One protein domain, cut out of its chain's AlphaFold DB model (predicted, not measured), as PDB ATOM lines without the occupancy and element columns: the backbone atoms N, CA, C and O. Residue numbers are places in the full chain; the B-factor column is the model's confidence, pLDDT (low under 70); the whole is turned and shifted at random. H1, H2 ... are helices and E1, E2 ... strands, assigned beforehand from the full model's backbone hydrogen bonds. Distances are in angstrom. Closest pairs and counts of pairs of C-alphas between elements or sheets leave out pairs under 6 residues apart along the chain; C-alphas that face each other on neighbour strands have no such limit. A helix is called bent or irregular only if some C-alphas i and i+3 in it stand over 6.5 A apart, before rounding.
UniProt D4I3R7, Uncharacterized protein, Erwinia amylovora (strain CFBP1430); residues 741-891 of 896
ATOM      1  N   GLU A 741     255.884 233.477 251.311       51.72
ATOM      2  CA  GLU A 741     255.583 234.628 250.443       51.72
ATOM      3  C   GLU A 741     254.802 234.207 249.179       51.72
ATOM      4  O   GLU A 741     255.367 234.078 248.094       51.72
ATOM      5  N   TYR A 742     253.494 233.985 249.306       60.25
ATOM      6  CA  TYR A 742     252.589 233.738 248.184       60.25
ATOM      7  C   TYR A 742     251.474 234.779 248.170       60.25
ATOM      8  O   TYR A 742     250.926 235.138 249.213       60.25
ATOM      9  N   TYR A 743     251.146 235.262 246.975       72.12
ATOM     10  CA  TYR A 743     250.048 236.194 246.732       72.12
ATOM     11  C   TYR A 743     249.042 235.535 245.790       72.12
ATOM     12  O   TYR A 743     249.455 234.987 244.770       72.12
ATOM     13  N   SER A 744     247.747 235.566 246.107       78.00
ATOM     14  CA  SER A 744     246.703 234.986 245.255       78.00
ATOM     15  C   SER A 744     245.589 235.982 244.923       78.00
ATOM     16  O   SER A 744     245.267 236.865 245.717       78.00
ATOM     17  N   GLN A 745     245.010 235.850 243.726       79.38
ATOM     18  CA  GLN A 745     243.835 236.606 243.279       79.38
ATOM     19  C   GLN A 745     242.812 235.670 242.632       79.38
ATOM     20  O   GLN A 745     243.176 234.852 241.783       79.38
ATOM     21  N   ASN A 746     241.542 235.837 242.999       78.25
ATOM     22  CA  ASN A 746     240.415 235.133 242.393       78.25
ATOM     23  C   ASN A 746     239.894 235.926 241.191       78.25
ATOM     24  O   ASN A 746     239.640 237.121 241.320       78.25
ATOM     25  N   HIS A 747     239.694 235.247 240.065       76.69
ATOM     26  CA  HIS A 747     239.136 235.803 238.831       76.69
ATOM     27  C   HIS A 747     237.998 234.918 238.332       76.69
ATOM     28  O   HIS A 747     238.017 233.697 238.520       76.69
ATOM     29  N   ASN A 748     237.011 235.514 237.663       76.19
ATOM     30  CA  ASN A 748     236.054 234.719 236.895       76.19
ATOM     31  C   ASN A 748     236.770 234.123 235.669       76.19
ATOM     32  O   ASN A 748     237.653 234.762 235.095       76.19
ATOM     33  N   ILE A 749     236.393 232.922 235.215       72.69
ATOM     34  CA  ILE A 749     236.937 232.366 233.965       72.69
ATOM     35  C   ILE A 749     236.680 233.283 232.754       72.69
ATOM     36  O   ILE A 749     237.448 233.276 231.792       72.69
ATOM     37  N   SER A 750     235.638 234.122 232.799       69.31
ATOM     38  CA  SER A 750     235.379 235.141 231.777       69.31
ATOM     39  C   SER A 750     236.492 236.192 231.668       69.31
ATOM     40  O   SER A 750     236.692 236.738 230.584       69.31
ATOM     41  N   GLU A 751     237.241 236.418 232.746       78.69
ATOM     42  CA  GLU A 751     238.291 237.431 232.875       78.69
ATOM     43  C   GLU A 751     239.692 236.887 232.556       78.69
ATOM     44  O   GLU A 751     240.673 237.618 232.704       78.69
ATOM     45  N   LEU A 752     239.804 235.639 232.079       80.12
ATOM     46  CA  LEU A 752     241.070 234.946 231.791       80.12
ATOM     47  C   LEU A 752     242.087 235.815 231.030       80.12
ATOM     48  O   LEU A 752     243.265 235.854 231.381       80.12
ATOM     49  N   ASN A 753     241.627 236.554 230.020       81.94
ATOM     50  CA  ASN A 753     242.476 237.389 229.163       81.94
ATOM     51  C   ASN A 753     243.112 238.575 229.908       81.94
ATOM     52  O   ASN A 753     244.151 239.086 229.492       81.94
ATOM     53  N   SER A 754     242.494 239.005 231.010       83.06
ATOM     54  CA  SER A 754     242.903 240.162 231.812       83.06
ATOM     55  C   SER A 754     243.859 239.812 232.957       83.06
ATOM     56  O   SER A 754     244.400 240.711 233.608       83.06
ATOM     57  N   ILE A 755     244.092 238.516 233.200       85.44
ATOM     58  CA  ILE A 755     244.934 238.053 234.302       85.44
ATOM     59  C   ILE A 755     246.391 238.426 234.007       85.44
ATOM     60  O   ILE A 755     246.922 238.063 232.949       85.44
ATOM     61  N   PRO A 756     247.056 239.160 234.915       86.94
ATOM     62  CA  PRO A 756     248.433 239.568 234.714       86.94
ATOM     63  C   PRO A 756     249.370 238.376 234.890       86.94
ATOM     64  O   PRO A 756     249.263 237.611 235.850       86.94
ATOM     65  N   PHE A 757     250.323 238.255 233.978       84.25
ATOM     66  CA  PHE A 757     251.353 237.230 234.009       84.25
ATOM     67  C   PHE A 757     252.504 237.605 234.966       84.25
ATOM     68  O   PHE A 757     253.017 236.756 235.696       84.25
ATOM     69  N   PHE A 758     252.813 238.906 235.064       80.94
ATOM     70  CA  PHE A 758     253.745 239.487 236.041       80.94
ATOM     71  C   PHE A 758     253.123 240.663 236.787       80.94
ATOM     72  O   PHE A 758     252.325 241.418 236.230       80.94
ATOM     73  N   LEU A 759     253.523 240.847 238.041       77.50
ATOM     74  CA  LEU A 759     253.091 241.937 238.911       77.50
ATOM     75  C   LEU A 759     254.309 242.619 239.541       77.50
ATOM     76  O   LEU A 759     255.248 241.963 239.986       77.50
ATOM     77  N   THR A 760     254.292 243.946 239.625       74.88
ATOM     78  CA  THR A 760     255.272 244.719 240.401       74.88
ATOM     79  C   THR A 760     254.564 245.434 241.544       74.88
ATOM     80  O   THR A 760     253.661 246.243 241.309       74.88
ATOM     81  N   LEU A 761     254.980 245.152 242.781       66.50
ATOM     82  CA  LEU A 761     254.515 245.854 243.973       66.50
ATOM     83  C   LEU A 761     255.557 246.908 244.356       66.50
ATOM     84  O   LEU A 761     256.665 246.579 244.782       66.50
ATOM     85  N   VAL A 762     255.209 248.182 244.167       60.62
ATOM     86  CA  VAL A 762     256.004 249.321 244.648       60.62
ATOM     87  C   VAL A 762     255.376 249.787 245.957       60.62
ATOM     88  O   VAL A 762     254.155 249.939 246.026       60.62
ATOM     89  N   ASP A 763     256.186 249.941 247.003       48.56
ATOM     90  CA  ASP A 763     255.715 250.174 248.371       48.56
ATOM     91  C   ASP A 763     254.810 251.425 248.450       48.56
ATOM     92  O   ASP A 763     255.201 252.501 247.994       48.56
ATOM     93  N   GLY A 764     253.583 251.267 248.972       52.44
ATOM     94  CA  GLY A 764     252.598 252.357 249.109       52.44
ATOM     95  C   GLY A 764     251.151 252.110 248.640       52.44
ATOM     96  O   GLY A 764     250.366 253.043 248.738       52.44
ATOM     97  N   LEU A 765     250.774 250.891 248.206       50.44
ATOM     98  CA  LEU A 765     249.417 250.412 247.797       50.44
ATOM     99  C   LEU A 765     249.122 250.324 246.283       50.44
ATOM    100  O   LEU A 765     248.084 249.776 245.913       50.44
ATOM    101  N   SER A 766     250.004 250.773 245.384       55.81
ATOM    102  CA  SER A 766     249.744 250.669 243.936       55.81
ATOM    103  C   SER A 766     250.400 249.434 243.304       55.81
ATOM    104  O   SER A 766     251.627 249.357 243.199       55.81
ATOM    105  N   VAL A 767     249.580 248.492 242.829       65.62
ATOM    106  CA  VAL A 767     250.017 247.337 242.023       65.62
ATOM    107  C   VAL A 767     250.198 247.775 240.572       65.62
ATOM    108  O   VAL A 767     249.234 248.192 239.930       65.62
ATOM    109  N   ARG A 768     251.406 247.637 240.016       70.88
ATOM    110  CA  ARG A 768     251.614 247.775 238.567       70.88
ATOM    111  C   ARG A 768     251.507 246.397 237.926       70.88
ATOM    112  O   ARG A 768     252.342 245.526 238.169       70.88
ATOM    113  N   LYS A 769     250.444 246.191 237.147       76.69
ATOM    114  CA  LYS A 769     250.233 244.963 236.374       76.69
ATOM    115  C   LYS A 769     251.163 244.970 235.156       76.69
ATOM    116  O   LYS A 769     251.243 245.977 234.457       76.69
ATOM    117  N   GLY A 770     251.884 243.872 234.952       76.00
ATOM    118  CA  GLY A 770     252.670 243.618 233.749       76.00
ATOM    119  C   GLY A 770     251.795 243.116 232.600       76.00
ATOM    120  O   GLY A 770     250.591 243.373 232.567       76.00
ATOM    121  N   LEU A 771     252.404 242.381 231.668       82.19
ATOM    122  CA  LEU A 771     251.698 241.795 230.525       82.19
ATOM    123  C   LEU A 771     250.587 240.842 230.980       82.19
ATOM    124  O   LEU A 771     250.758 240.112 231.959       82.19
ATOM    125  N   THR A 772     249.466 240.832 230.265       87.25
ATOM    126  CA  THR A 772     248.375 239.876 230.505       87.25
ATOM    127  C   THR A 772     248.637 238.533 229.826       87.25
ATOM    128  O   THR A 772     249.441 238.449 228.896       87.25
ATOM    129  N   LEU A 773     247.934 237.477 230.253       83.69
ATOM    130  CA  LEU A 773     248.002 236.162 229.600       83.69
ATOM    131  C   LEU A 773     247.737 236.246 228.091       83.69
ATOM    132  O   LEU A 773     248.461 235.628 227.318       83.69
ATOM    133  N   GLU A 774     246.772 237.065 227.659       85.81
ATOM    134  CA  GLU A 774     246.468 237.272 226.237       85.81
ATOM    135  C   GLU A 774     247.647 237.887 225.473       85.81
ATOM    136  O   GLU A 774     247.955 237.489 224.350       85.81
ATOM    137  N   GLN A 775     248.325 238.864 226.077       85.38
ATOM    138  CA  GLN A 775     249.478 239.506 225.455       85.38
ATOM    139  C   GLN A 775     250.654 238.539 225.327       85.38
ATOM    140  O   GLN A 775     251.349 238.575 224.317       85.38
ATOM    141  N   VAL A 776     250.852 237.658 226.310       83.06
ATOM    142  CA  VAL A 776     251.910 236.639 226.295       83.06
ATOM    143  C   VAL A 776     251.575 235.505 225.320       83.06
ATOM    144  O   VAL A 776     252.450 235.052 224.590       83.06
ATOM    145  N   ALA A 777     250.304 235.109 225.214       82.94
ATOM    146  CA  ALA A 777     249.836 234.085 224.276       82.94
ATOM    147  C   ALA A 777     250.106 234.414 222.802       82.94
ATOM    148  O   ALA A 777     250.143 233.511 221.973       82.94
ATOM    149  N   LYS A 778     250.300 235.694 222.459       84.12
ATOM    150  CA  LYS A 778     250.685 236.115 221.101       84.12
ATOM    151  C   LYS A 778     252.114 235.717 220.730       84.12
ATOM    152  O   LYS A 778     252.426 235.684 219.546       84.12
ATOM    153  N   TYR A 779     252.960 235.455 221.725       80.38
ATOM    154  CA  TYR A 779     254.385 235.183 221.547       80.38
ATOM    155  C   TYR A 779     254.799 233.794 222.057       80.38
ATOM    156  O   TYR A 779     255.827 233.286 221.629       80.38
ATOM    157  N   GLU A 780     254.000 233.177 222.932       80.38
ATOM    158  CA  GLU A 780     254.265 231.863 223.529       80.38
ATOM    159  C   GLU A 780     253.186 230.842 223.133       80.38
ATOM    160  O   GLU A 780     252.067 230.847 223.664       80.38
ATOM    161  N   ASP A 781     253.534 229.915 222.236       75.31
ATOM    162  CA  ASP A 781     252.612 228.906 221.686       75.31
ATOM    163  C   ASP A 781     251.985 228.009 222.764       75.31
ATOM    164  O   ASP A 781     250.811 227.629 222.681       75.31
ATOM    165  N   VAL A 782     252.741 227.701 223.821       71.12
ATOM    166  CA  VAL A 782     252.268 226.870 224.939       71.12
ATOM    167  C   VAL A 782     251.170 227.595 225.727       71.12
ATOM    168  O   VAL A 782     250.144 226.995 226.061       71.12
ATOM    169  N   ILE A 783     251.333 228.902 225.967       77.31
ATOM    170  CA  ILE A 783     250.329 229.746 226.633       77.31
ATOM    171  C   ILE A 783     249.084 229.868 225.747       77.31
ATOM    172  O   ILE A 783     247.961 229.734 226.239       77.31
ATOM    173  N   CYS A 784     249.272 230.039 224.436       79.88
ATOM    174  CA  CYS A 784     248.187 230.077 223.456       79.88
ATOM    175  C   CYS A 784     247.349 228.789 223.467       79.88
ATOM    176  O   CYS A 784     246.117 228.842 223.525       79.88
ATOM    177  N   SER A 785     247.995 227.617 223.481       73.00
ATOM    178  CA  SER A 785     247.296 226.328 223.537       73.00
ATOM    179  C   SER A 785     246.500 226.141 224.831       73.00
ATOM    180  O   SER A 785     245.420 225.549 224.797       73.00
ATOM    181  N   ILE A 786     247.009 226.628 225.963       72.25
ATOM    182  CA  ILE A 786     246.303 226.569 227.247       72.25
ATOM    183  C   ILE A 786     245.102 227.508 227.238       72.25
ATOM    184  O   ILE A 786     244.009 227.087 227.612       72.25
ATOM    185  N   MET A 787     245.269 228.742 226.754       78.69
ATOM    186  CA  MET A 787     244.159 229.685 226.630       78.69
ATOM    187  C   MET A 787     243.032 229.111 225.774       78.69
ATOM    188  O   MET A 787     241.879 229.217 226.181       78.69
ATOM    189  N   LYS A 788     243.340 228.444 224.654       77.50
ATOM    190  CA  LYS A 788     242.328 227.761 223.826       77.50
ATOM    191  C   LYS A 788     241.549 226.707 224.618       77.50
ATOM    192  O   LYS A 788     240.327 226.779 224.656       77.50
ATOM    193  N   LYS A 789     242.234 225.815 225.344       73.25
ATOM    194  CA  LYS A 789     241.575 224.815 226.208       73.25
ATOM    195  C   LYS A 789     240.720 225.447 227.311       73.25
ATOM    196  O   LYS A 789     239.646 224.948 227.621       73.25
ATOM    197  N   MET A 790     241.168 226.549 227.912       73.88
ATOM    198  CA  MET A 790     240.376 227.251 228.929       73.88
ATOM    199  C   MET A 790     239.135 227.932 228.336       73.88
ATOM    200  O   MET A 790     238.099 227.978 228.997       73.88
ATOM    201  N   HIS A 791     239.215 228.421 227.093       76.56
ATOM    202  CA  HIS A 791     238.054 228.925 226.358       76.56
ATOM    203  C   HIS A 791     237.070 227.796 226.020       76.56
ATOM    204  O   HIS A 791     235.879 227.965 226.242       76.56
ATOM    205  N   GLU A 792     237.550 226.622 225.601       74.06
ATOM    206  CA  GLU A 792     236.698 225.440 225.384       74.06
ATOM    207  C   GLU A 792     235.957 225.023 226.669       74.06
ATOM    208  O   GLU A 792     234.756 224.754 226.640       74.06
ATOM    209  N   ILE A 793     236.644 225.034 227.820       70.56
ATOM    210  CA  ILE A 793     236.028 224.773 229.134       70.56
ATOM    211  C   ILE A 793     234.962 225.832 229.453       70.56
ATOM    212  O   ILE A 793     233.859 225.488 229.875       70.56
ATOM    213  N   LYS A 794     235.266 227.116 229.230       70.62
ATOM    214  CA  LYS A 794     234.325 228.227 229.433       70.62
ATOM    215  C   LYS A 794     233.066 228.076 228.573       70.62
ATOM    216  O   LYS A 794     231.958 228.287 229.077       70.62
ATOM    217  N   ASP A 795     233.225 227.712 227.304       69.88
ATOM    218  CA  ASP A 795     232.116 227.547 226.363       69.88
ATOM    219  C   ASP A 795     231.238 226.348 226.749       69.88
ATOM    220  O   ASP A 795     230.012 226.477 226.798       69.88
ATOM    221  N   SER A 796     231.853 225.222 227.131       66.00
ATOM    222  CA  SER A 796     231.145 224.028 227.619       66.00
ATOM    223  C   SER A 796     230.300 224.326 228.865       66.00
ATOM    224  O   SER A 796     229.118 223.985 228.928       66.00
ATOM    225  N   VAL A 797     230.858 225.051 229.837       60.03
ATOM    226  CA  VAL A 797     230.159 225.424 231.081       60.03
ATOM    227  C   VAL A 797     229.003 226.376 230.808       60.03
ATOM    228  O   VAL A 797     227.896 226.164 231.301       60.03
ATOM    229  N   SER A 798     229.231 227.385 229.962       61.84
ATOM    230  CA  SER A 798     228.188 228.333 229.551       61.84
ATOM    231  C   SER A 798     227.018 227.616 228.865       61.84
ATOM    232  O   SER A 798     225.862 228.026 228.990       61.84
ATOM    233  N   GLN A 799     227.298 226.528 228.139       63.03
ATOM    234  CA  GLN A 799     226.283 225.688 227.510       63.03
ATOM    235  C   GLN A 799     225.545 224.801 228.528       63.03
ATOM    236  O   GLN A 799     224.326 224.652 228.422       63.03
ATOM    237  N   GLN A 800     226.241 224.262 229.535       56.97
ATOM    238  CA  GLN A 800     225.635 223.488 230.628       56.97
ATOM    239  C   GLN A 800     224.704 224.342 231.508       56.97
ATOM    240  O   GLN A 800     223.611 223.886 231.845       56.97
ATOM    241  N   GLU A 801     225.069 225.591 231.826       53.94
ATOM    242  CA  GLU A 801     224.215 226.509 232.597       53.94
ATOM    243  C   GLU A 801     222.896 226.818 231.879       53.94
ATOM    244  O   GLU A 801     221.828 226.737 232.486       53.94
ATOM    245  N   ARG A 802     222.943 227.086 230.565       53.38
ATOM    246  CA  ARG A 802     221.744 227.336 229.738       53.38
ATOM    247  C   ARG A 802     220.763 226.161 229.718       53.38
ATOM    248  O   ARG A 802     219.576 226.363 229.481       53.38
ATOM    249  N   MET A 803     221.263 224.945 229.923       50.66
ATOM    250  CA  MET A 803     220.489 223.702 229.858       50.66
ATOM    251  C   MET A 803     219.928 223.271 231.219       50.66
ATOM    252  O   MET A 803     219.094 222.364 231.276       50.66
ATOM    253  N   SER A 804     220.380 223.870 232.322       45.12
ATOM    254  CA  SER A 804     220.031 223.401 233.657       45.12
ATOM    255  C   SER A 804     218.883 224.226 234.259       45.12
ATOM    256  O   SER A 804     218.958 225.440 234.430       45.12
ATOM    257  N   LEU A 805     217.781 223.544 234.570       46.78
ATOM    258  CA  LEU A 805     216.550 224.093 235.149       46.78
ATOM    259  C   LEU A 805     216.767 224.573 236.604       46.78
ATOM    260  O   LEU A 805     216.294 223.936 237.542       46.78
ATOM    261  N   GLY A 806     217.506 225.670 236.800       47.28
ATOM    262  CA  GLY A 806     217.712 226.311 238.107       47.28
ATOM    263  C   GLY A 806     218.956 225.870 238.892       47.28
ATOM    264  O   GLY A 806     219.014 226.108 240.097       47.28
ATOM    265  N   LYS A 807     219.950 225.242 238.247       57.16
ATOM    266  CA  LYS A 807     221.284 225.028 238.838       57.16
ATOM    267  C   LYS A 807     222.237 226.074 238.252       57.16
ATOM    268  O   LYS A 807     222.277 226.254 237.039       57.16
ATOM    269  N   SER A 808     222.990 226.779 239.087       62.59
ATOM    270  CA  SER A 808     224.066 227.657 238.599       62.59
ATOM    271  C   SER A 808     225.404 226.959 238.760       62.59
ATOM    272  O   SER A 808     225.620 226.243 239.737       62.59
ATOM    273  N   CYS A 809     226.292 227.116 237.784       65.56
ATOM    274  CA  CYS A 809     227.579 226.444 237.772       65.56
ATOM    275  C   CYS A 809     228.642 227.419 237.282       65.56
ATOM    276  O   CYS A 809     228.910 227.529 236.089       65.56
ATOM    277  N   MET A 810     229.300 228.083 238.225       69.06
ATOM    278  CA  MET A 810     230.356 229.032 237.902       69.06
ATOM    279  C   MET A 810     231.723 228.362 237.980       69.06
ATOM    280  O   MET A 810     232.001 227.609 238.910       69.06
ATOM    281  N   ILE A 811     232.603 228.665 237.027       70.88
ATOM    282  CA  ILE A 811     234.016 228.293 237.110       70.88
ATOM    283  C   ILE A 811     234.849 229.530 237.424       70.88
ATOM    284  O   ILE A 811     234.741 230.564 236.761       70.88
ATOM    285  N   PHE A 812     235.711 229.398 238.425       76.44
ATOM    286  CA  PHE A 812     236.618 230.444 238.869       76.44
ATOM    287  C   PHE A 812     238.064 229.996 238.738       76.44
ATOM    288  O   PHE A 812     238.388 228.806 238.783       76.44
ATOM    289  N   LEU A 813     238.937 230.987 238.597       78.56
ATOM    290  CA  LEU A 813     240.368 230.799 238.507       78.56
ATOM    291  C   LEU A 813     241.053 231.484 239.684       78.56
ATOM    292  O   LEU A 813     240.921 232.695 239.866       78.56
ATOM    293  N   VAL A 814     241.825 230.732 240.461       83.25
ATOM    294  CA  VAL A 814     242.699 231.306 241.486       83.25
ATOM    295  C   VAL A 814     244.104 231.405 240.908       83.25
ATOM    296  O   VAL A 814     244.761 230.405 240.619       83.25
ATOM    297  N   SER A 815     244.557 232.636 240.703       85.69
ATOM    298  CA  SER A 815     245.907 232.939 240.234       85.69
ATOM    299  C   SER A 815     246.845 233.064 241.427       85.69
ATOM    300  O   SER A 815     246.619 233.882 242.312       85.69
ATOM    301  N   HIS A 816     247.884 232.237 241.466       87.12
ATOM    302  CA  HIS A 816     248.878 232.181 242.532       87.12
ATOM    303  C   HIS A 816     250.204 232.722 242.020       87.12
ATOM    304  O   HIS A 816     250.699 232.268 240.987       87.12
ATOM    305  N   TYR A 817     250.806 233.644 242.763       86.19
ATOM    306  CA  TYR A 817     252.045 234.322 242.409       86.19
ATOM    307  C   TYR A 817     253.159 234.028 243.415       86.19
ATOM    308  O   TYR A 817     252.915 233.937 244.621       86.19
ATOM    309  N   GLU A 818     254.391 233.922 242.918       83.75
ATOM    310  CA  GLU A 818     255.610 233.768 243.721       83.75
ATOM    311  C   GLU A 818     256.549 234.969 243.581       83.75
ATOM    312  O   GLU A 818     256.512 235.677 242.571       83.75
ATOM    313  N   THR A 819     257.377 235.206 244.603       79.38
ATOM    314  CA  THR A 819     258.319 236.330 244.649       79.38
ATOM    315  C   THR A 819     259.517 236.125 243.722       79.38
ATOM    316  O   THR A 819     260.124 235.057 243.676       79.38
ATOM    317  N   ILE A 820     259.892 237.183 243.001       78.31
ATOM    318  CA  ILE A 820     261.104 237.243 242.178       78.31
ATOM    319  C   ILE A 820     262.207 237.854 243.039       78.31
ATOM    320  O   ILE A 820     262.163 239.041 243.368       78.31
ATOM    321  N   ARG A 821     263.207 237.058 243.424       61.22
ATOM    322  CA  ARG A 821     264.193 237.476 244.435       61.22
ATOM    323  C   ARG A 821     265.220 238.505 243.946       61.22
ATOM    324  O   ARG A 821     265.872 239.121 244.785       61.22
ATOM    325  N   HIS A 822     265.349 238.754 242.638       57.59
ATOM    326  CA  HIS A 822     266.395 239.620 242.055       57.59
ATOM    327  C   HIS A 822     265.892 240.591 240.962       57.59
ATOM    328  O   HIS A 822     266.513 240.726 239.908       57.59
ATOM    329  N   TYR A 823     264.778 241.303 241.184       49.16
ATOM    330  CA  TYR A 823     264.304 242.313 240.221       49.16
ATOM    331  C   TYR A 823     264.879 243.724 240.495       49.16
ATOM    332  O   TYR A 823     264.248 244.588 241.103       49.16
ATOM    333  N   SER A 824     266.080 243.967 239.957       49.62
ATOM    334  CA  SER A 824     266.780 245.263 239.817       49.62
ATOM    335  C   SER A 824     267.295 245.982 241.084       49.62
ATOM    336  O   SER A 824     266.832 245.784 242.203       49.62
ATOM    337  N   VAL A 825     268.245 246.893 240.839       49.56
ATOM    338  CA  VAL A 825     269.069 247.714 241.755       49.56
ATOM    339  C   VAL A 825     268.266 248.594 242.748       49.56
ATOM    340  O   VAL A 825     268.848 249.166 243.664       49.56
ATOM    341  N   ASN A 826     266.932 248.665 242.631       51.28
ATOM    342  CA  ASN A 826     266.077 249.625 243.347       51.28
ATOM    343  C   ASN A 826     265.151 249.031 244.441       51.28
ATOM    344  O   ASN A 826     264.178 249.685 244.808       51.28
ATOM    345  N   ASN A 827     265.388 247.825 244.982       51.88
ATOM    346  CA  ASN A 827     264.594 247.247 246.099       51.88
ATOM    347  C   ASN A 827     263.084 246.996 245.819       51.88
ATOM    348  O   ASN A 827     262.264 247.020 246.737       51.88
ATOM    349  N   HIS A 828     262.669 246.746 244.572       57.47
ATOM    350  CA  HIS A 828     261.251 246.507 244.246       57.47
ATOM    351  C   HIS A 828     260.863 245.026 244.427       57.47
ATOM    352  O   HIS A 828     261.591 244.140 243.982       57.47
ATOM    353  N   ARG A 829     259.694 244.737 245.028       66.81
ATOM    354  CA  ARG A 829     259.158 243.363 245.125       66.81
ATOM    355  C   ARG A 829     258.376 243.009 243.856       66.81
ATOM    356  O   ARG A 829     257.262 243.489 243.640       66.81
ATOM    357  N   GLY A 830     258.972 242.176 243.007       73.31
ATOM    358  CA  GLY A 830     258.322 241.602 241.826       73.31
ATOM    359  C   GLY A 830     257.670 240.255 242.136       73.31
ATOM    360  O   GLY A 830     258.199 239.479 242.929       73.31
ATOM    361  N   TYR A 831     256.541 239.973 241.492       81.62
ATOM    362  CA  TYR A 831     255.831 238.702 241.580       81.62
ATOM    363  C   TYR A 831     255.560 238.158 240.177       81.62
ATOM    364  O   TYR A 831     255.195 238.908 239.269       81.62
ATOM    365  N   ARG A 832     255.700 236.844 240.003       84.88
ATOM    366  CA  ARG A 832     255.371 236.138 238.756       84.88
ATOM    367  C   ARG A 832     254.309 235.084 238.975       84.88
ATOM    368  O   ARG A 832     254.216 234.526 240.068       84.88
ATOM    369  N   LEU A 833     253.506 234.825 237.948       86.44
ATOM    370  CA  LEU A 833     252.454 233.823 238.022       86.44
ATOM    371  C   LEU A 833     253.073 232.429 238.167       86.44
ATOM    372  O   LEU A 833     253.783 231.953 237.287       86.44
ATOM    373  N   LYS A 834     252.804 231.780 239.294       87.56
ATOM    374  CA  LYS A 834     253.270 230.430 239.613       87.56
ATOM    375  C   LYS A 834     252.275 229.375 239.170       87.56
ATOM    376  O   LYS A 834     252.667 228.321 238.679       87.56
ATOM    377  N   LYS A 835     250.987 229.618 239.412       87.62
ATOM    378  CA  LYS A 835     249.946 228.616 239.193       87.62
ATOM    379  C   LYS A 835     248.597 229.264 238.910       87.62
ATOM    380  O   LYS A 835     248.249 230.264 239.527       87.62
ATOM    381  N   LEU A 836     247.827 228.651 238.020       84.75
ATOM    382  CA  LEU A 836     246.394 228.876 237.875       84.75
ATOM    383  C   LEU A 836     245.670 227.647 238.411       84.75
ATOM    384  O   LEU A 836     245.883 226.538 237.937       84.75
ATOM    385  N   GLU A 837     244.846 227.834 239.425       84.88
ATOM    386  CA  GLU A 837     243.986 226.797 239.983       84.88
ATOM    387  C   GLU A 837     242.574 226.978 239.441       84.88
ATOM    388  O   GLU A 837     242.024 228.077 239.494       84.88
ATOM    389  N   LEU A 838     242.003 225.901 238.915       78.44
ATOM    390  CA  LEU A 838     240.662 225.885 238.358       78.44
ATOM    391  C   LEU A 838     239.691 225.280 239.372       78.44
ATOM    392  O   LEU A 838     239.886 224.142 239.812       78.44
ATOM    393  N   ARG A 839     238.635 226.024 239.709       78.44
ATOM    394  CA  ARG A 839     237.582 225.589 240.633       78.44
ATOM    395  C   ARG A 839     236.208 225.706 239.989       78.44
ATOM    396  O   ARG A 839     235.962 226.645 239.233       78.44
ATOM    397  N   ARG A 840     235.312 224.777 240.304       74.50
ATOM    398  CA  ARG A 840     233.907 224.784 239.892       74.50
ATOM    399  C   ARG A 840     233.028 224.947 241.120       74.50
ATOM    400  O   ARG A 840     233.057 224.110 242.006       74.50
ATOM    401  N   LEU A 841     232.209 225.989 241.129       73.94
ATOM    402  CA  LEU A 841     231.167 226.207 242.115       73.94
ATOM    403  C   LEU A 841     229.815 225.839 241.505       73.94
ATOM    404  O   LEU A 841     229.216 226.625 240.769       73.94
ATOM    405  N   GLY A 842     229.334 224.639 241.812       69.38
ATOM    406  CA  GLY A 842     227.967 224.233 241.500       69.38
ATOM    407  C   GLY A 842     227.037 224.624 242.639       69.38
ATOM    408  O   GLY A 842     227.312 224.272 243.782       69.38
ATOM    409  N   THR A 843     225.935 225.315 242.358       65.81
ATOM    410  CA  THR A 843     224.924 225.656 243.362       65.81
ATOM    411  C   THR A 843     223.530 225.206 242.934       65.81
ATOM    412  O   THR A 843     223.122 225.302 241.774       65.81
ATOM    413  N   LEU A 844     222.790 224.681 243.905       66.12
ATOM    414  CA  LEU A 844     221.390 224.307 243.799       66.12
ATOM    415  C   LEU A 844     220.636 225.034 244.908       66.12
ATOM    416  O   LEU A 844     220.809 224.727 246.088       66.12
ATOM    417  N   GLY A 845     219.805 225.997 244.524       63.69
ATOM    418  CA  GLY A 845     218.985 226.774 245.441       63.69
ATOM    419  C   GLY A 845     217.504 226.468 245.266       63.69
ATOM    420  O   GLY A 845     217.021 226.319 244.148       63.69
ATOM    421  N   HIS A 846     216.771 226.423 246.371       62.06
ATOM    422  CA  HIS A 846     215.318 226.485 246.369       62.06
ATOM    423  C   HIS A 846     214.867 227.676 247.211       62.06
ATOM    424  O   HIS A 846     215.101 227.730 248.424       62.06
ATOM    425  N   GLU A 847     214.165 228.599 246.569       60.78
ATOM    426  CA  GLU A 847     213.480 229.710 247.214       60.78
ATOM    427  C   GLU A 847     211.987 229.390 247.275       60.78
ATOM    428  O   GLU A 847     211.345 229.138 246.255       60.78
ATOM    429  N   ALA A 848     211.424 229.323 248.482       52.78
ATOM    430  CA  ALA A 848     209.996 229.073 248.613       52.78
ATOM    431  C   ALA A 848     209.221 230.293 248.101       52.78
ATOM    432  O   ALA A 848     209.337 231.369 248.682       52.78
ATOM    433  N   ALA A 849     208.404 230.107 247.059       40.38
ATOM    434  CA  ALA A 849     207.513 231.149 246.559       40.38
ATOM    435  C   ALA A 849     206.647 231.687 247.708       40.38
ATOM    436  O   ALA A 849     205.868 230.945 248.319       40.38
ATOM    437  N   THR A 850     206.799 232.970 248.024       41.44
ATOM    438  CA  THR A 850     205.954 233.656 248.996       41.44
ATOM    439  C   THR A 850     204.897 234.467 248.266       41.44
ATOM    440  O   THR A 850     205.131 235.027 247.199       41.44
ATOM    441  N   ILE A 851     203.683 234.488 248.822       40.59
ATOM    442  CA  ILE A 851     202.646 235.402 248.344       40.59
ATOM    443  C   ILE A 851     203.148 236.803 248.703       40.59
ATOM    444  O   ILE A 851     203.361 237.049 249.896       40.59
ATOM    445  N   PRO A 852     203.350 237.710 247.732       41.41
ATOM    446  CA  PRO A 852     203.770 239.065 248.032       41.41
ATOM    447  C   PRO A 852     202.651 239.744 248.821       41.41
ATOM    448  O   PRO A 852     201.632 240.162 248.272       41.41
ATOM    449  N   LEU A 853     202.809 239.817 250.142       45.25
ATOM    450  CA  LEU A 853     201.979 240.686 250.956       45.25
ATOM    451  C   LEU A 853     202.521 242.096 250.753       45.25
ATOM    452  O   LEU A 853     203.716 242.337 250.892       45.25
ATOM    453  N   SER A 854     201.629 243.037 250.467       45.72
ATOM    454  CA  SER A 854     201.945 244.435 250.160       45.72
ATOM    455  C   SER A 854     202.814 245.138 251.218       45.72
ATOM    456  O   SER A 854     203.415 246.161 250.922       45.72
ATOM    457  N   ILE A 855     202.911 244.597 252.435       52.03
ATOM    458  CA  ILE A 855     203.554 245.233 253.593       52.03
ATOM    459  C   ILE A 855     204.710 244.395 254.162       52.03
ATOM    460  O   ILE A 855     205.651 244.954 254.730       52.03
ATOM    461  N   ILE A 856     204.657 243.062 254.040       56.62
ATOM    462  CA  ILE A 856     205.601 242.139 254.683       56.62
ATOM    463  C   ILE A 856     206.125 241.146 253.650       56.62
ATOM    464  O   ILE A 856     205.371 240.371 253.072       56.62
ATOM    465  N   HIS A 857     207.436 241.135 253.478       60.12
ATOM    466  CA  HIS A 857     208.150 240.194 252.640       60.12
ATOM    467  C   HIS A 857     208.755 239.080 253.499       60.12
ATOM    468  O   HIS A 857     209.529 239.341 254.426       60.12
ATOM    469  N   PHE A 858     208.401 237.841 253.170       60.97
ATOM    470  CA  PHE A 858     208.997 236.638 253.733       60.97
ATOM    471  C   PHE A 858     209.865 235.993 252.661       60.97
ATOM    472  O   PHE A 858     209.432 235.846 251.522       60.97
ATOM    473  N   LEU A 859     211.066 235.586 253.041       64.38
ATOM    474  CA  LEU A 859     211.998 234.877 252.184       64.38
ATOM    475  C   LEU A 859     212.529 233.680 252.959       64.38
ATOM    476  O   LEU A 859     213.013 233.842 254.077       64.38
ATOM    477  N   SER A 860     212.441 232.498 252.363       64.62
ATOM    478  CA  SER A 860     213.096 231.294 252.865       64.62
ATOM    479  C   SER A 860     213.834 230.659 251.701       64.62
ATOM    480  O   SER A 860     213.215 230.219 250.726       64.62
ATOM    481  N   LYS A 861     215.161 230.676 251.788       70.00
ATOM    482  CA  LYS A 861     216.064 230.161 250.768       70.00
ATOM    483  C   LYS A 861     216.928 229.080 251.389       70.00
ATOM    484  O   LYS A 861     217.616 229.323 252.381       70.00
ATOM    485  N   ASN A 862     216.919 227.911 250.765       69.25
ATOM    486  CA  ASN A 862     217.860 226.849 251.070       69.25
ATOM    487  C   ASN A 862     218.754 226.602 249.867       69.25
ATOM    488  O   ASN A 862     218.290 226.659 248.731       69.25
ATOM    489  N   GLU A 863     220.025 226.338 250.118       69.81
ATOM    490  CA  GLU A 863     221.035 226.226 249.081       69.81
ATOM    491  C   GLU A 863     222.044 225.140 249.435       69.81
ATOM    492  O   GLU A 863     222.488 225.031 250.577       69.81
ATOM    493  N   ILE A 864     222.417 224.346 248.438       69.12
ATOM    494  CA  ILE A 864     223.591 223.484 248.490       69.12
ATOM    495  C   ILE A 864     224.565 223.991 247.446       69.12
ATOM    496  O   ILE A 864     224.191 224.181 246.291       69.12
ATOM    497  N   SER A 865     225.812 224.190 247.852       75.12
ATOM    498  CA  SER A 865     226.902 224.517 246.948       75.12
ATOM    499  C   SER A 865     228.051 223.535 247.108       75.12
ATOM    500  O   SER A 865     228.325 223.052 248.205       75.12
ATOM    501  N   HIS A 866     228.698 223.224 245.995       77.88
ATOM    502  CA  HIS A 866     229.880 222.386 245.920       77.88
ATOM    503  C   HIS A 866     230.970 223.190 245.222       77.88
ATOM    504  O   HIS A 866     230.838 223.497 244.038       77.88
ATOM    505  N   ASP A 867     231.991 223.570 245.983       79.81
ATOM    506  CA  ASP A 867     233.230 224.153 245.489       79.81
ATOM    507  C   ASP A 867     234.238 223.024 245.271       79.81
ATOM    508  O   ASP A 867     234.821 222.485 246.214       79.81
ATOM    509  N   GLU A 868     234.376 222.643 244.011       76.75
ATOM    510  CA  GLU A 868     235.143 221.504 243.541       76.75
ATOM    511  C   GLU A 868     236.437 221.967 242.884       76.75
ATOM    512  O   GLU A 868     236.436 222.818 241.985       76.75
ATOM    513  N   ARG A 869     237.556 221.359 243.270       78.25
ATOM    514  CA  ARG A 869     238.841 221.616 242.625       78.25
ATOM    515  C   ARG A 869     238.990 220.739 241.379       78.25
ATOM    516  O   ARG A 869     239.159 219.528 241.466       78.25
ATOM    517  N   LEU A 870     239.029 221.364 240.201       75.00
ATOM    518  CA  LEU A 870     239.152 220.655 238.916       75.00
ATOM    519  C   LEU A 870     240.605 220.342 238.529       75.00
ATOM    520  O   LEU A 870     240.887 219.387 237.799       75.00
ATOM    521  N   GLY A 871     241.550 221.154 239.002       74.31
ATOM    522  CA  GLY A 871     242.972 220.948 238.754       74.31
ATOM    523  C   GLY A 871     243.762 222.245 238.737       74.31
ATOM    524  O   GLY A 871     243.265 223.312 239.100       74.31
ATOM    525  N   ASP A 872     245.021 222.149 238.332       83.56
ATOM    526  CA  ASP A 872     245.923 223.286 238.258       83.56
ATOM    527  C   ASP A 872     246.809 223.288 237.013       83.56
ATOM    528  O   ASP A 872     247.020 222.280 236.338       83.56
ATOM    529  N   ILE A 873     247.311 224.477 236.709       82.00
ATOM    530  CA  ILE A 873     248.295 224.751 235.674       82.00
ATOM    531  C   ILE A 873     249.457 225.446 236.369       82.00
ATOM    532  O   ILE A 873     249.312 226.575 236.831       82.00
ATOM    533  N   CYS A 874     250.590 224.768 236.484       85.12
ATOM    534  CA  CYS A 874     251.799 225.277 237.116       85.12
ATOM    535  C   CYS A 874     252.775 225.794 236.059       85.12
ATOM    536  O   CYS A 874     253.079 225.107 235.087       85.12
ATOM    537  N   PHE A 875     253.314 226.986 236.282       83.69
ATOM    538  CA  PHE A 875     254.330 227.609 235.444       83.69
ATOM    539  C   PHE A 875     255.698 227.319 236.054       83.69
ATOM    540  O   PHE A 875     255.954 227.643 237.214       83.69
ATOM    541  N   LEU A 876     256.565 226.668 235.284       82.19
ATOM    542  CA  LEU A 876     257.905 226.279 235.700       82.19
ATOM    543  C   LEU A 876     258.925 227.233 235.089       82.19
ATOM    544  O   LEU A 876     258.921 227.477 233.885       82.19
ATOM    545  N   TYR A 877     259.836 227.727 235.916       83.81
ATOM    546  CA  TYR A 877     260.878 228.681 235.542       83.81
ATOM    547  C   TYR A 877     262.253 228.032 235.747       83.81
ATOM    548  O   TYR A 877     262.421 227.260 236.692       83.81
ATOM    549  N   ARG A 878     263.234 228.311 234.876       79.31
ATOM    550  CA  ARG A 878     264.582 227.714 234.985       79.31
ATOM    551  C   ARG A 878     265.374 228.323 236.139       79.31
ATOM    552  O   ARG A 878     266.124 227.612 236.803       79.31
ATOM    553  N   HIS A 879     265.190 229.617 236.385       76.88
ATOM    554  CA  HIS A 879     265.908 230.379 237.400       76.88
ATOM    555  C   HIS A 879     264.973 231.267 238.235       76.88
ATOM    556  O   HIS A 879     263.877 231.650 237.818       76.88
ATOM    557  N   GLU A 880     265.424 231.638 239.436       70.06
ATOM    558  CA  GLU A 880     264.672 232.498 240.369       70.06
ATOM    559  C   GLU A 880     264.450 233.931 239.846       70.06
ATOM    560  O   GLU A 880     263.585 234.644 240.352       70.06
ATOM    561  N   ALA A 881     265.210 234.350 238.830       68.31
ATOM    562  CA  ALA A 881     265.109 235.667 238.202       68.31
ATOM    563  C   ALA A 881     264.275 235.676 236.906       68.31
ATOM    564  O   ALA A 881     263.996 236.750 236.376       68.31
ATOM    565  N   ASP A 882     263.878 234.507 236.392       70.56
ATOM    566  CA  ASP A 882     263.186 234.423 235.105       70.56
ATOM    567  C   ASP A 882     261.800 235.071 235.160       70.56
ATOM    568  O   ASP A 882     261.021 234.886 236.098       70.56
ATOM    569  N   ILE A 883     261.461 235.779 234.092       69.50
ATOM    570  CA  ILE A 883     260.133 236.348 233.857       69.50
ATOM    571  C   ILE A 883     259.476 235.717 232.631       69.50
ATOM    572  O   ILE A 883     258.637 236.328 231.993       69.50
ATOM    573  N   ILE A 884     259.885 234.520 232.229       70.94
ATOM    574  CA  ILE A 884     259.201 233.731 231.202       70.94
ATOM    575  C   ILE A 884     259.313 232.270 231.647       70.94
ATOM    576  O   ILE A 884     260.398 231.853 232.066       70.94
ATOM    577  N   PRO A 885     258.214 231.503 231.641       76.75
ATOM    578  CA  PRO A 885     258.235 230.115 232.051       76.75
ATOM    579  C   PRO A 885     259.017 229.317 231.013       76.75
ATOM    580  O   PRO A 885     258.845 229.481 229.810       76.75
ATOM    581  N   PHE A 886     259.867 228.420 231.486       75.75
ATOM    582  CA  PHE A 886     260.522 227.445 230.628       75.75
ATOM    583  C   PHE A 886     259.567 226.326 230.209       75.75
ATOM    584  O   PHE A 886     259.665 225.802 229.103       75.75
ATOM    585  N   ALA A 887     258.668 225.933 231.107       74.88
ATOM    586  CA  ALA A 887     257.709 224.872 230.863       74.88
ATOM    587  C   ALA A 887     256.417 225.143 231.629       74.88
ATOM    588  O   ALA A 887     256.385 225.919 232.584       74.88
ATOM    589  N   ILE A 888     255.346 224.477 231.215       73.38
ATOM    590  CA  ILE A 888     254.061 224.527 231.904       73.38
ATOM    591  C   ILE A 888     253.622 223.091 232.160       73.38
ATOM    592  O   ILE A 888     253.595 222.283 231.234       73.38
ATOM    593  N   ASP A 889     253.305 222.779 233.414       73.19
ATOM    594  CA  ASP A 889     252.734 221.495 233.823       73.19
ATOM    595  C   ASP A 889     251.239 221.691 234.085       73.19
ATOM    596  O   ASP A 889     250.856 222.515 234.916       73.19
ATOM    597  N   SER A 890     250.379 220.962 233.377       68.06
ATOM    598  CA  SER A 890     248.927 221.047 233.553       68.06
ATOM    599  C   SER A 890     248.374 219.728 234.068       68.06
ATOM    600  O   SER A 890     248.514 218.699 233.408       68.06
ATOM    601  N   ARG A 891     247.667 219.770 235.196       69.31
ATOM    602  CA  ARG A 891     247.000 218.617 235.816       69.31
ATOM    603  C   ARG A 891     245.494 218.827 235.871       69.31
ATOM    604  O   ARG A 891     244.837 218.501 236.858       69.31
TER     605      ARG A 891
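Overview. This is residues 741 to 891 of the 896 residues of an uncharacterized protein of Erwinia amylovora (strain CFBP1430) (UniProt D4I3R7). A long, twisted antiparallel sheet makes a ribbon, its three long strands E4, E5 and E6 side by side, with the long helix H3 running along one face and the other face bare of named helices. The E5 and E6 hairpin reaches beyond H3 as an arm, whose residues 851 to 857 stick out, while the small E2 and E3 hairpin turns off near the opposite end. The printed part has 151 residues, with three named helices and seven named strands in the order E1 H1 E2 E3 H2 H3 E4 E5 E6 E7; the class is mixed, helices and strands. The sheet is branched at E5, and the whole is loose and elongated, with a radius of gyration of the C-alphas of 20.2 A and spans of 68 by 37 by 22 A.

Arrangement. E1, residues 742 to 748, is antiparallel to E4, residues 807 to 820, with N 745 and O 815 2.9 A apart. H1, residues 749 to 754, is on the sheet at a height of 5.3 A; it is irregular, C-alphas 750 and 753 being 7.9 A apart. E2, residues 758 to 762, and E3, residues 766 to 769, form a hairpin, with N 760 and O 768 2.9 A apart. H2, residues 773 to 777, is not on the sheet and touches H1, the closest C-alphas being those of Asn 753 and Glu 774, 5.0 A apart. H3, residues 781 to 803, lies over E4, E5, residues 829 to 847, and E6, residues 856 to 876, on the same face as H1 at a height of 9.6 A, along the strands at 12 degrees to E5 on the local plane. With residues 787 to 794 alone H3 touches H1, at a shallow tilt of 32 degrees, opposite ways; their closest C-alphas, of Ile 749 and Lys 794, are 6.7 A apart. E4, E5, E6 and E7, residues 887 to 890, form a meander, each strand the antiparallel neighbour of the one before: N 812 and O 839 are 2.9 A apart, N 840 and O 868 2.8 A, and N 874 and O 889 2.8 A. E2 and E6 lie on one side of E5 and E4 on the other side; N 759 and O 831, between E2 and E5, are 2.8 A apart. Every O i to N i+4 pair is within hydrogen-bond range in H2 and H3; in H1 0 of 2 are, against 2 of 3 O i to N i+3 pairs.

Along the chain. E1 begins at C-alpha 742, (252.589, 233.738, 248.184). H3 measures 33.6 A, E4 41.8 A, E5 47.7 A and E6 57.9 A. E5 bends by 67 degrees at residue 832 and E6 by 52 degrees at residue 862. E7 ends at C-alpha 890, (248.927, 221.047, 233.553).

Size, cuts and confidence. The C-alphas farthest apart, of Val 825 and Leu 853, are 68.1 A apart. The printed part has no cut and no long link. Its mean pLDDT is 70.4; 61 residues are under 70, among them 795 to 810 and 842 to 860.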